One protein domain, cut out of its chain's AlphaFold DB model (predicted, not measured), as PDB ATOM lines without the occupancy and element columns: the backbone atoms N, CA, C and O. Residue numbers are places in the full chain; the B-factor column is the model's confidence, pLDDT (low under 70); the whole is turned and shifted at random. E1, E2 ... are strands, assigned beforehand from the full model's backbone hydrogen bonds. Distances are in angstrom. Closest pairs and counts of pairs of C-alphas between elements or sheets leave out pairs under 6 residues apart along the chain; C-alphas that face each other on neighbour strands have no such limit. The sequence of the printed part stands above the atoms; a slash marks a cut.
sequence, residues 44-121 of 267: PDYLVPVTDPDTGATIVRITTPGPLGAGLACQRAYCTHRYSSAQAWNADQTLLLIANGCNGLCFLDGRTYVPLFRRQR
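Overview. This is residues 44 to 121 of the 267 residues of an uncharacterized protein of Bradyrhizobium sp. G22 (UniProt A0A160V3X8). With little regular structure, this is a three-stranded antiparallel sheet, E5 E6 E7, with hairpin E3-E4 near it and hairpin E1-E2 set off towards one end of the longest axis. The printed 78 residues have seven named strands, E1 to E7 along the chain, and no named helix; the class is all strand, with 27 residues in named elements. The whole is compact, radius of gyration of the C-alphas 12.7 A, spanning 40 by 28 by 20 A.

Along the chain. Find C-alpha 95 at (-144.371, 101.698, 63.696), where E5, residues 95 to 98, begins. E6, residues 105 to 109, is 13.4 A long; E7, residues 115 to 119, 12.3 A, ends at (-145.182, 105.038, 76.535). E3 is residues 66 to 69, E4 72 to 74, E1 49 to 51, E2 58 to 60.

Arrangement. E5 E6 E7 is a meander, each strand the antiparallel neighbour of the one before; look at N 96 and O 108, then N 107 and O 117, each 2.9 A. In hairpin E3-E4, N 66 and O 74 are 2.9 A apart. The closest C-alphas of E3 and E7, Gly 69 and Pro 115, are 5.7 A apart. In hairpin E1-E2, N 59 and O 50 are 2.8 A apart; both strands are apart from E3 to E7.

Size, cuts and confidence. The farthest C-alphas, Asp 54 and Arg 121, are 40.5 A apart. The printed part has no cut; E4 to E5, residues 75 to 94, is the long link. No printed residue is under 70 in pLDDT.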
ATOM      1  N   PRO A  44    -152.752  80.883  65.627       94.75
ATOM      2  CA  PRO A  44    -151.339  80.955  65.286       94.75
ATOM      3  C   PRO A  44    -150.475  81.244  66.514       94.75
ATOM      4  O   PRO A  44    -150.873  81.999  67.418       94.75
ATOM      5  N   ASP A  45    -149.273  80.677  66.517       94.81
ATOM      6  CA  ASP A  45    -148.237  81.037  67.476       94.81
ATOM      7  C   ASP A  45    -147.746  82.469  67.233       94.81
ATOM      8  O   ASP A  45    -147.917  83.060  66.161       94.81
ATOM      9  N   TYR A  46    -147.159  83.064  68.268       95.44
ATOM     10  CA  TYR A  46    -146.689  84.444  68.216       95.44
ATOM     11  C   TYR A  46    -145.622  84.638  67.135       95.44
ATOM     12  O   TYR A  46    -144.596  83.965  67.158       95.44
ATOM     13  N   LEU A  47    -145.860  85.583  66.219       95.69
ATOM     14  CA  LEU A  47    -144.979  85.914  65.088       95.69
ATOM     15  C   LEU A  47    -144.665  84.746  64.142       95.69
ATOM     16  O   LEU A  47    -143.741  84.842  63.337       95.69
ATOM     17  N   VAL A  48    -145.448  83.667  64.191       96.19
ATOM     18  CA  VAL A  48    -145.334  82.547  63.254       96.19
ATOM     19  C   VAL A  48    -146.381  82.726  62.152       96.19
ATOM     20  O   VAL A  48    -147.578  82.722  62.451       96.19
ATOM     21  N   PRO A  49    -145.969  82.901  60.882       95.44
ATOM     22  CA  PRO A  49    -146.904  82.958  59.769       95.44
ATOM     23  C   PRO A  49    -147.604  81.616  59.565       95.44
ATOM     24  O   PRO A  49    -146.963  80.565  59.567       95.44
ATOM     25  N   VAL A  50    -148.911  81.660  59.327       96.44
ATOM     26  CA  VAL A  50    -149.705  80.509  58.890       96.44
ATOM     27  C   VAL A  50    -150.487  80.867  57.633       96.44
ATOM     28  O   VAL A  50    -150.818  82.031  57.417       96.44
ATOM     29  N   THR A  51    -150.798  79.872  56.808       95.56
ATOM     30  CA  THR A  51    -151.625  80.066  55.611       95.56
ATOM     31  C   THR A  51    -153.067  79.702  55.915       95.56
ATOM     32  O   THR A  51    -153.346  78.597  56.383       95.56
ATOM     33  N   ASP A  52    -153.978  80.620  55.622       93.38
ATOM     34  CA  ASP A  52    -155.413  80.377  55.612       93.38
ATOM     35  C   ASP A  52    -155.779  79.359  54.525       93.38
ATOM     36  O   ASP A  52    -155.550  79.636  53.346       93.38
ATOM     37  N   PRO A  53    -156.314  78.175  54.884       91.56
ATOM     38  CA  PRO A  53    -156.649  77.142  53.910       91.56
ATOM     39  C   PRO A  53    -157.798  77.545  52.976       91.56
ATOM     40  O   PRO A  53    -157.875  77.013  51.871       91.56
ATOM     41  N   ASP A  54    -158.667  78.471  53.389       91.38
ATOM     42  CA  ASP A  54    -159.828  78.877  52.596       91.38
ATOM     43  C   ASP A  54    -159.486  80.005  51.621       91.38
ATOM     44  O   ASP A  54    -160.003  80.050  50.505       91.38
ATOM     45  N   THR A  55    -158.618  80.932  52.040       92.25
ATOM     46  CA  THR A  55    -158.304  82.144  51.264       92.25
ATOM     47  C   THR A  55    -156.903  82.139  50.656       92.25
ATOM     48  O   THR A  55    -156.622  82.925  49.752       92.25
ATOM     49  N   GLY A  56    -156.005  81.282  51.147       92.69
ATOM     50  CA  GLY A  56    -154.579  81.299  50.815       92.69
ATOM     51  C   GLY A  56    -153.813  82.475  51.433       92.69
ATOM     52  O   GLY A  56    -152.617  82.621  51.178       92.69
ATOM     53  N   ALA A  57    -154.467  83.325  52.234       95.19
ATOM     54  CA  ALA A  57    -153.826  84.471  52.861       95.19
ATOM     55  C   ALA A  57    -152.820  84.035  53.934       95.19
ATOM     56  O   ALA A  57    -153.047  83.087  54.682       95.19
ATOM     57  N   THR A  58    -151.710  84.763  54.050       95.62
ATOM     58  CA  THR A  58    -150.789  84.603  55.181       95.62
ATOM     59  C   THR A  58    -151.286  85.420  56.368       95.62
ATOM     60  O   THR A  58    -151.477  86.630  56.257       95.62
ATOM     61  N   ILE A  59    -151.461  84.768  57.514       95.38
ATOM     62  CA  ILE A  59    -151.897  85.373  58.772       95.38
ATOM     63  C   ILE A  59    -150.746  85.303  59.773       95.38
ATOM     64  O   ILE A  59    -150.116  84.260  59.939       95.38
ATOM     65  N   VAL A  60    -150.487  86.412  60.469       95.69
ATOM     66  CA  VAL A  60    -149.501  86.490  61.554       95.69
ATOM     67  C   VAL A  60    -150.187  87.015  62.806       95.69
ATOM     68  O   VAL A  60    -150.812  88.077  62.790       95.69
ATOM     69  N   ARG A  61    -150.049  86.290  63.918       95.62
ATOM     70  CA  ARG A  61    -150.502  86.764  65.225       95.62
ATOM     71  C   ARG A  61    -149.423  87.629  65.871       95.62
ATOM     72  O   ARG A  61    -148.344  87.146  66.203       95.62
ATOM     73  N   ILE A  62    -149.752  88.896  66.102       96.31
ATOM     74  CA  ILE A  62    -148.808  89.922  66.577       96.31
ATOM     75  C   ILE A  62    -148.952  90.284  68.062       96.31
ATOM     76  O   ILE A  62    -148.226  91.138  68.562       96.31
ATOM     77  N   THR A  63    -149.878  89.649  68.784       96.12
ATOM     78  CA  THR A  63    -150.034  89.805  70.239       96.12
ATOM     79  C   THR A  63    -150.418  88.481  70.905       96.12
ATOM     80  O   THR A  63    -151.139  87.651  70.342       96.12
ATOM     81  N   THR A  64    -149.959  88.284  72.138       95.56
ATOM     82  CA  THR A  64    -150.286  87.158  73.026       95.56
ATOM     83  C   THR A  64    -150.437  87.660  74.463       95.56
ATOM     84  O   THR A  64    -149.802  88.649  74.819       95.56
ATOM     85  N   PRO A  65    -151.275  87.025  75.304       96.00
ATOM     86  CA  PRO A  65    -151.357  87.365  76.723       96.00
ATOM     87  C   PRO A  65    -150.007  87.262  77.438       96.00
ATOM     88  O   PRO A  65    -149.287  86.281  77.264       96.00
ATOM     89  N   GLY A  66    -149.723  88.221  78.318       96.31
ATOM     90  CA  GLY A  66    -148.483  88.261  79.087       96.31
ATOM     91  C   GLY A  66    -147.374  89.074  78.409       96.31
ATOM     92  O   GLY A  66    -147.663  89.956  77.596       96.31
ATOM     93  N   PRO A  67    -146.108  88.856  78.802       96.56
ATOM     94  CA  PRO A  67    -144.969  89.600  78.269       96.56
ATOM     95  C   PRO A  67    -144.739  89.332  76.777       96.56
ATOM     96  O   PRO A  67    -144.687  88.178  76.363       96.56
ATOM     97  N   LEU A  68    -144.526  90.396  75.997       95.25
ATOM     98  CA  LEU A  68    -144.151  90.307  74.577       95.25
ATOM     99  C   LEU A  68    -142.657  90.561  74.330       95.25
ATOM    100  O   LEU A  68    -142.111  90.116  73.327       95.25
ATOM    101  N   GLY A  69    -141.991  91.277  75.238       94.88
ATOM    102  CA  GLY A  69    -140.627  91.785  75.051       94.88
ATOM    103  C   GLY A  69    -140.581  93.311  75.141       94.88
ATOM    104  O   GLY A  69    -141.619  93.966  75.161       94.88
ATOM    105  N   ALA A  70    -139.383  93.889  75.277       95.19
ATOM    106  CA  ALA A  70    -139.169  95.342  75.398       95.19
ATOM    107  C   ALA A  70    -140.045  96.051  76.468       95.19
ATOM    108  O   ALA A  70    -140.378  97.231  76.359       95.19
ATOM    109  N   GLY A  71    -140.437  95.323  77.521       95.06
ATOM    110  CA  GLY A  71    -141.308  95.825  78.589       95.06
ATOM    111  C   GLY A  71    -142.796  95.939  78.227       95.06
ATOM    112  O   GLY A  71    -143.568  96.438  79.052       95.06
ATOM    113  N   LEU A  72    -143.205  95.488  77.036       97.12
ATOM    114  CA  LEU A  72    -144.603  95.383  76.622       97.12
ATOM    115  C   LEU A  72    -145.224  94.124  77.227       97.12
ATOM    116  O   LEU A  72    -144.621  93.046  77.225       97.12
ATOM    117  N   ALA A  73    -146.451  94.266  77.714       96.62
ATOM    118  CA  ALA A  73    -147.247  93.147  78.185       96.62
ATOM    119  C   ALA A  73    -148.721  93.363  77.852       96.62
ATOM    120  O   ALA A  73    -149.269  94.443  78.081       96.62
ATOM    121  N   CYS A  74    -149.352  92.312  77.348       97.25
ATOM    122  CA  CYS A  74    -150.764  92.299  77.009       97.25
ATOM    123  C   CYS A  74    -151.596  91.673  78.127       97.25
ATOM    124  O   CYS A  74    -151.209  90.682  78.756       97.25
ATOM    125  N   GLN A  75    -152.785  92.223  78.332       95.75
ATOM    126  CA  GLN A  75    -153.810  91.634  79.176       95.75
ATOM    127  C   GLN A  75    -154.340  90.329  78.573       95.75
ATOM    128  O   GLN A  75    -154.177  90.030  77.389       95.75
ATOM    129  N   ARG A  76    -155.007  89.534  79.413       91.44
ATOM    130  CA  ARG A  76    -155.523  88.220  79.014       91.44
ATOM    131  C   ARG A  76    -156.682  88.294  78.022       91.44
ATOM    132  O   ARG A  76    -156.796  87.410  77.183       91.44
ATOM    133  N   ALA A  77    -157.545  89.300  78.154       89.81
ATOM    134  CA  ALA A  77    -158.799  89.370  77.409       89.81
ATOM    135  C   ALA A  77    -158.624  89.926  75.988       89.81
ATOM    136  O   ALA A  77    -159.221  89.403  75.054       89.81
ATOM    137  N   TYR A  78    -157.819  90.976  75.818       91.00
ATOM    138  CA  TYR A  78    -157.592  91.618  74.526       91.00
ATOM    139  C   TYR A  78    -156.271  92.392  74.523       91.00
ATOM    140  O   TYR A  78    -155.788  92.819  75.570       91.00
ATOM    141  N   CYS A  79    -155.701  92.564  73.330       95.00
ATOM    142  CA  CYS A  79    -154.544  93.417  73.079       95.00
ATOM    143  C   CYS A  79    -154.553  93.846  71.605       95.00
ATOM    144  O   CYS A  79    -154.154  93.067  70.735       95.00
ATOM    145  N   THR A  80    -155.111  95.024  71.309       94.25
ATOM    146  CA  THR A  80    -155.480  95.430  69.939       94.25
ATOM    147  C   THR A  80    -155.126  96.884  69.635       94.25
ATOM    148  O   THR A  80    -154.853  97.695  70.526       94.25
ATOM    149  N   HIS A  81    -155.196  97.246  68.352       92.38
ATOM    150  CA  HIS A  81    -155.298  98.651  67.960       92.38
ATOM    151  C   HIS A  81    -156.580  99.286  68.537       92.38
ATOM    152  O   HIS A  81    -157.498  98.583  68.977       92.38
ATOM    153  N   ARG A  82    -156.619 100.622  68.558       88.25
ATOM    154  CA  ARG A  82    -157.626 101.410  69.286       88.25
ATOM    155  C   ARG A  82    -159.046 101.227  68.744       88.25
ATOM    156  O   ARG A  82    -159.955 100.865  69.486       88.25
ATOM    157  N   TYR A  83    -159.242 101.506  67.459       86.56
ATOM    158  CA  TYR A  83    -160.544 101.469  66.795       86.56
ATOM    159  C   TYR A  83    -160.359 101.306  65.280       86.56
ATOM    160  O   TYR A  83    -159.256 101.518  64.782       86.56
ATOM    161  N   SER A  84    -161.405 100.931  64.538       84.50
ATOM    162  CA  SER A  84    -161.312 100.663  63.088       84.50
ATOM    163  C   SER A  84    -161.054 101.907  62.236       84.50
ATOM    164  O   SER A  84    -160.487 101.795  61.155       84.50
ATOM    165  N   SER A  85    -161.458 103.087  62.712       83.31
ATOM    166  CA  SER A  85    -161.176 104.363  62.049       83.31
ATOM    167  C   SER A  85    -159.891 105.032  62.534       83.31
ATOM    168  O   SER A  85    -159.558 106.086  62.011       83.31
ATOM    169  N   ALA A  86    -159.207 104.467  63.533       88.06
ATOM    170  CA  ALA A  86    -157.924 104.967  64.014       88.06
ATOM    171  C   ALA A  86    -156.799 104.245  63.267       88.06
ATOM    172  O   ALA A  86    -156.794 103.013  63.178       88.06
ATOM    173  N   GLN A  87    -155.838 105.001  62.741       90.94
ATOM    174  CA  GLN A  87    -154.672 104.424  62.076       90.94
ATOM    175  C   GLN A  87    -153.860 103.621  63.098       90.94
ATOM    176  O   GLN A  87    -153.458 104.145  64.133       90.94
ATOM    177  N   ALA A  88    -153.615 102.339  62.826       94.56
ATOM    178  CA  ALA A  88    -152.757 101.529  63.689       94.56
ATOM    179  C   ALA A  88    -151.269 101.745  63.360       94.56
ATOM    180  O   ALA A  88    -150.439 101.799  64.268       94.56
ATOM    181  N   TRP A  89    -150.943 101.924  62.075       97.31
ATOM    182  CA  TRP A  89    -149.594 102.233  61.603       97.31
ATOM    183  C   TRP A  89    -149.368 103.739  61.475       97.31
ATOM    184  O   TRP A  89    -150.288 104.490  61.147       97.31
ATOM    185  N   ASN A  90    -148.123 104.162  61.677       97.88
ATOM    186  CA  ASN A  90    -147.679 105.498  61.290       97.88
ATOM    187  C   ASN A  90    -147.557 105.633  59.753       97.88
ATOM    188  O   ASN A  90    -147.672 104.656  59.011       97.88
ATOM    189  N   ALA A  91    -147.319 106.855  59.266       97.88
ATOM    190  CA  ALA A  91    -147.413 107.194  57.840       97.88
ATOM    191  C   ALA A  91    -146.488 106.383  56.906       97.88
ATOM    192  O   ALA A  91    -146.849 106.133  55.759       97.88
ATOM    193  N   ASP A  92    -145.313 105.965  57.382       98.00
ATOM    194  CA  ASP A  92    -144.341 105.168  56.618       98.00
ATOM    195  C   ASP A  92    -144.361 103.673  56.982       98.00
ATOM    196  O   ASP A  92    -143.516 102.903  56.517       98.00
ATOM    197  N   GLN A  93    -145.329 103.267  57.811       97.94
ATOM    198  CA  GLN A  93    -145.532 101.900  58.284       97.94
ATOM    199  C   GLN A  93    -144.327 101.309  59.032       97.94
ATOM    200  O   GLN A  93    -144.175 100.089  59.098       97.94
ATOM    201  N   THR A  94    -143.458 102.141  59.607       98.31
ATOM    202  CA  THR A  94    -142.328 101.673  60.425       98.31
ATOM    203  C   THR A  94    -142.708 101.403  61.878       98.31
ATOM    204  O   THR A  94    -141.995 100.669  62.562       98.31
ATOM    205  N   LEU A  95    -143.828 101.946  62.362       98.44
ATOM    206  CA  LEU A  95    -144.371 101.698  63.696       98.44
ATOM    207  C   LEU A  95    -145.816 101.226  63.616       98.44
ATOM    208  O   LEU A  95    -146.629 101.805  62.900       98.44
ATOM    209  N   LEU A  96    -146.132 100.228  64.436       98.12
ATOM    210  CA  LEU A  96    -147.486  99.772  64.717       98.12
ATOM    211  C   LEU A  96    -147.827 100.052  66.184       98.12
ATOM    212  O   LEU A  96    -147.045  99.726  67.078       98.12
ATOM    213  N   LEU A  97    -149.004 100.621  66.438       96.88
ATOM    214  CA  LEU A  97    -149.496 100.933  67.776       96.88
ATOM    215  C   LEU A  97    -150.574  99.941  68.238       96.88
ATOM    216  O   LEU A  97    -151.635  99.804  67.626       96.88
ATOM    217  N   ILE A  98    -150.330  99.332  69.397       96.25
ATOM    218  CA  ILE A  98    -151.314  98.607  70.200       96.25
ATOM    219  C   ILE A  98    -151.655  99.477  71.414       96.25
ATOM    220  O   ILE A  98    -150.798  99.747  72.255       96.25
ATOM    221  N   ALA A  99    -152.900  99.942  71.485       93.19
ATOM    222  CA  ALA A  99    -153.357 100.886  72.511       93.19
ATOM    223  C   ALA A  99    -154.294 100.230  73.534       93.19
ATOM    224  O   ALA A  99    -154.259 100.552  74.716       93.19
ATOM    225  N   ASN A 100    -155.105  99.268  73.098       93.50
ATOM    226  CA  ASN A 100    -156.104  98.634  73.946       93.50
ATOM    227  C   ASN A 100    -155.521  97.380  74.588       93.50
ATOM    228  O   ASN A 100    -155.026  96.507  73.879       93.50
ATOM    229  N   GLY A 101    -155.630  97.256  75.913       94.56
ATOM    230  CA  GLY A 101    -155.272  96.031  76.636       94.56
ATOM    231  C   GLY A 101    -153.765  95.766  76.728       94.56
ATOM    232  O   GLY A 101    -153.361  94.742  77.272       94.56
ATOM    233  N   CYS A 102    -152.927  96.685  76.247       95.62
ATOM    234  CA  CYS A 102    -151.504  96.700  76.562       95.62
ATOM    235  C   CYS A 102    -151.243  97.525  77.833       95.62
ATOM    236  O   CYS A 102    -152.082  98.311  78.270       95.62
ATOM    237  N   ASN A 103    -150.073  97.362  78.447       95.06
ATOM    238  CA  ASN A 103    -149.656  98.090  79.650       95.06
ATOM    239  C   ASN A 103    -149.216  99.551  79.378       95.06
ATOM    240  O   ASN A 103    -148.211 100.016  79.924       95.06
ATOM    241  N   GLY A 104    -149.966 100.265  78.536       93.81
ATOM    242  CA  GLY A 104    -149.694 101.608  78.013       93.81
ATOM    243  C   GLY A 104    -149.870 101.651  76.491       93.81
ATOM    244  O   GLY A 104    -150.431 100.730  75.898       93.81
ATOM    245  N   LEU A 105    -149.332 102.688  75.845       95.56
ATOM    246  CA  LEU A 105    -149.205 102.736  74.387       95.56
ATOM    247  C   LEU A 105    -147.996 101.898  73.964       95.56
ATOM    248  O   LEU A 105    -146.855 102.237  74.294       95.56
ATOM    249  N   CYS A 106    -148.251 100.799  73.263       97.12
ATOM    250  CA  CYS A 106    -147.260  99.792  72.914       97.12
ATOM    251  C   CYS A 106    -146.895  99.878  71.433       97.12
ATOM    252  O   CYS A 106    -147.740  99.654  70.569       97.12
ATOM    253  N   PHE A 107    -145.632 100.196  71.150       98.00
ATOM    254  CA  PHE A 107    -145.116 100.373  69.798       98.00
ATOM    255  C   PHE A 107    -144.316  99.142  69.380       98.00
ATOM    256  O   PHE A 107    -143.366  98.732  70.056       98.00
ATOM    257  N   LEU A 108    -144.724  98.558  68.261       98.50
ATOM    258  CA  LEU A 108    -144.093  97.422  67.603       98.50
ATOM    259  C   LEU A 108    -143.448  97.912  66.303       98.50
ATOM    260  O   LEU A 108    -143.853  98.932  65.740       98.50
ATOM    261  N   ASP A 109    -142.459  97.174  65.815       98.31
ATOM    262  CA  ASP A 109    -141.915  97.375  64.478       98.31
ATOM    263  C   ASP A 109    -143.003  97.094  63.435       98.31
ATOM    264  O   ASP A 109    -143.652  96.050  63.463       98.31
ATOM    265  N   GLY A 110    -143.233  98.032  62.520       97.38
ATOM    266  CA  GLY A 110    -144.367  97.952  61.601       97.38
ATOM    267  C   GLY A 110    -144.256  96.863  60.528       97.38
ATOM    268  O   GLY A 110    -145.254  96.593  59.861       97.38
ATOM    269  N   ARG A 111    -143.084  96.223  60.378       96.25
ATOM    270  CA  ARG A 111    -142.820  95.173  59.375       96.25
ATOM    271  C   ARG A 111    -142.667  93.786  59.990       96.25
ATOM    272  O   ARG A 111    -143.160  92.809  59.440       96.25
ATOM    273  N   THR A 112    -141.947  93.700  61.102       96.88
ATOM    274  CA  THR A 112    -141.628  92.444  61.800       96.88
ATOM    275  C   THR A 112    -142.547  92.181  62.988       96.88
ATOM    276  O   THR A 112    -142.595  91.058  63.483       96.88
ATOM    277  N   TYR A 113    -143.268  93.207  63.452       97.19
ATOM    278  CA  TYR A 113    -144.164  93.174  64.611       97.19
ATOM    279  C   TYR A 113    -143.470  92.852  65.941       97.19
ATOM    280  O   TYR A 113    -144.121  92.552  66.943       97.19
ATOM    281  N   VAL A 114    -142.140  92.951  65.974       97.19
ATOM    282  CA  VAL A 114    -141.356  92.795  67.198       97.19
ATOM    283  C   VAL A 114    -141.585  94.011  68.114       97.19
ATOM    284  O   VAL A 114    -141.580  95.147  67.633       97.19
ATOM    285  N   PRO A 115    -141.777  93.820  69.432       97.94
ATOM    286  CA  PRO A 115    -141.890  94.900  70.413       97.94
ATOM    287  C   PRO A 115    -140.684  95.840  70.405       97.94
ATOM    288  O   PRO A 115    -139.547  95.381  70.504       97.94
ATOM    289  N   LEU A 116    -140.927  97.154  70.360       98.31
ATOM    290  CA  LEU A 116    -139.862  98.162  70.370       98.31
ATOM    291  C   LEU A 116    -139.812  98.940  71.683       98.31
ATOM    292  O   LEU A 116    -138.783  98.969  72.355       98.31
ATOM    293  N   PHE A 117    -140.906  99.609  72.047       98.00
ATOM    294  CA  PHE A 117    -140.973 100.421  73.261       98.00
ATOM    295  C   PHE A 117    -142.418 100.699  73.675       98.00
ATOM    296  O   PHE A 117    -143.355 100.562  72.891       98.00
ATOM    297  N   ARG A 118    -142.592 101.148  74.920       96.12
ATOM    298  CA  ARG A 118    -143.883 101.616  75.437       96.12
ATOM    299  C   ARG A 118    -143.828 103.056  75.923       96.12
ATOM    300  O   ARG A 118    -142.767 103.559  76.310       96.12
ATOM    301  N   ARG A 119    -144.988 103.705  75.955       95.75
ATOM    302  CA  ARG A 119    -145.182 105.038  76.535       95.75
ATOM    303  C   ARG A 119    -146.398 105.038  77.448       95.75
ATOM    304  O   ARG A 119    -147.388 104.373  77.162       95.75
ATOM    305  N   GLN A 120    -146.291 105.767  78.555       92.69
ATOM    306  CA  GLN A 120    -147.440 106.079  79.398       92.69
ATOM    307  C   GLN A 120    -147.964 107.438  78.972       92.69
ATOM    308  O   GLN A 120    -147.230 108.425  79.037       92.69
ATOM    309  N   ARG A 121    -149.201 107.469  78.489       87.31
ATOM    310  CA  ARG A 121    -149.868 108.698  78.090       87.31
ATOM    311  C   ARG A 121    -151.373 108.516  78.178       87.31
ATOM    312  O   ARG A 121    -151.854 107.406  77.982       87.31
TER     313      ARG A 121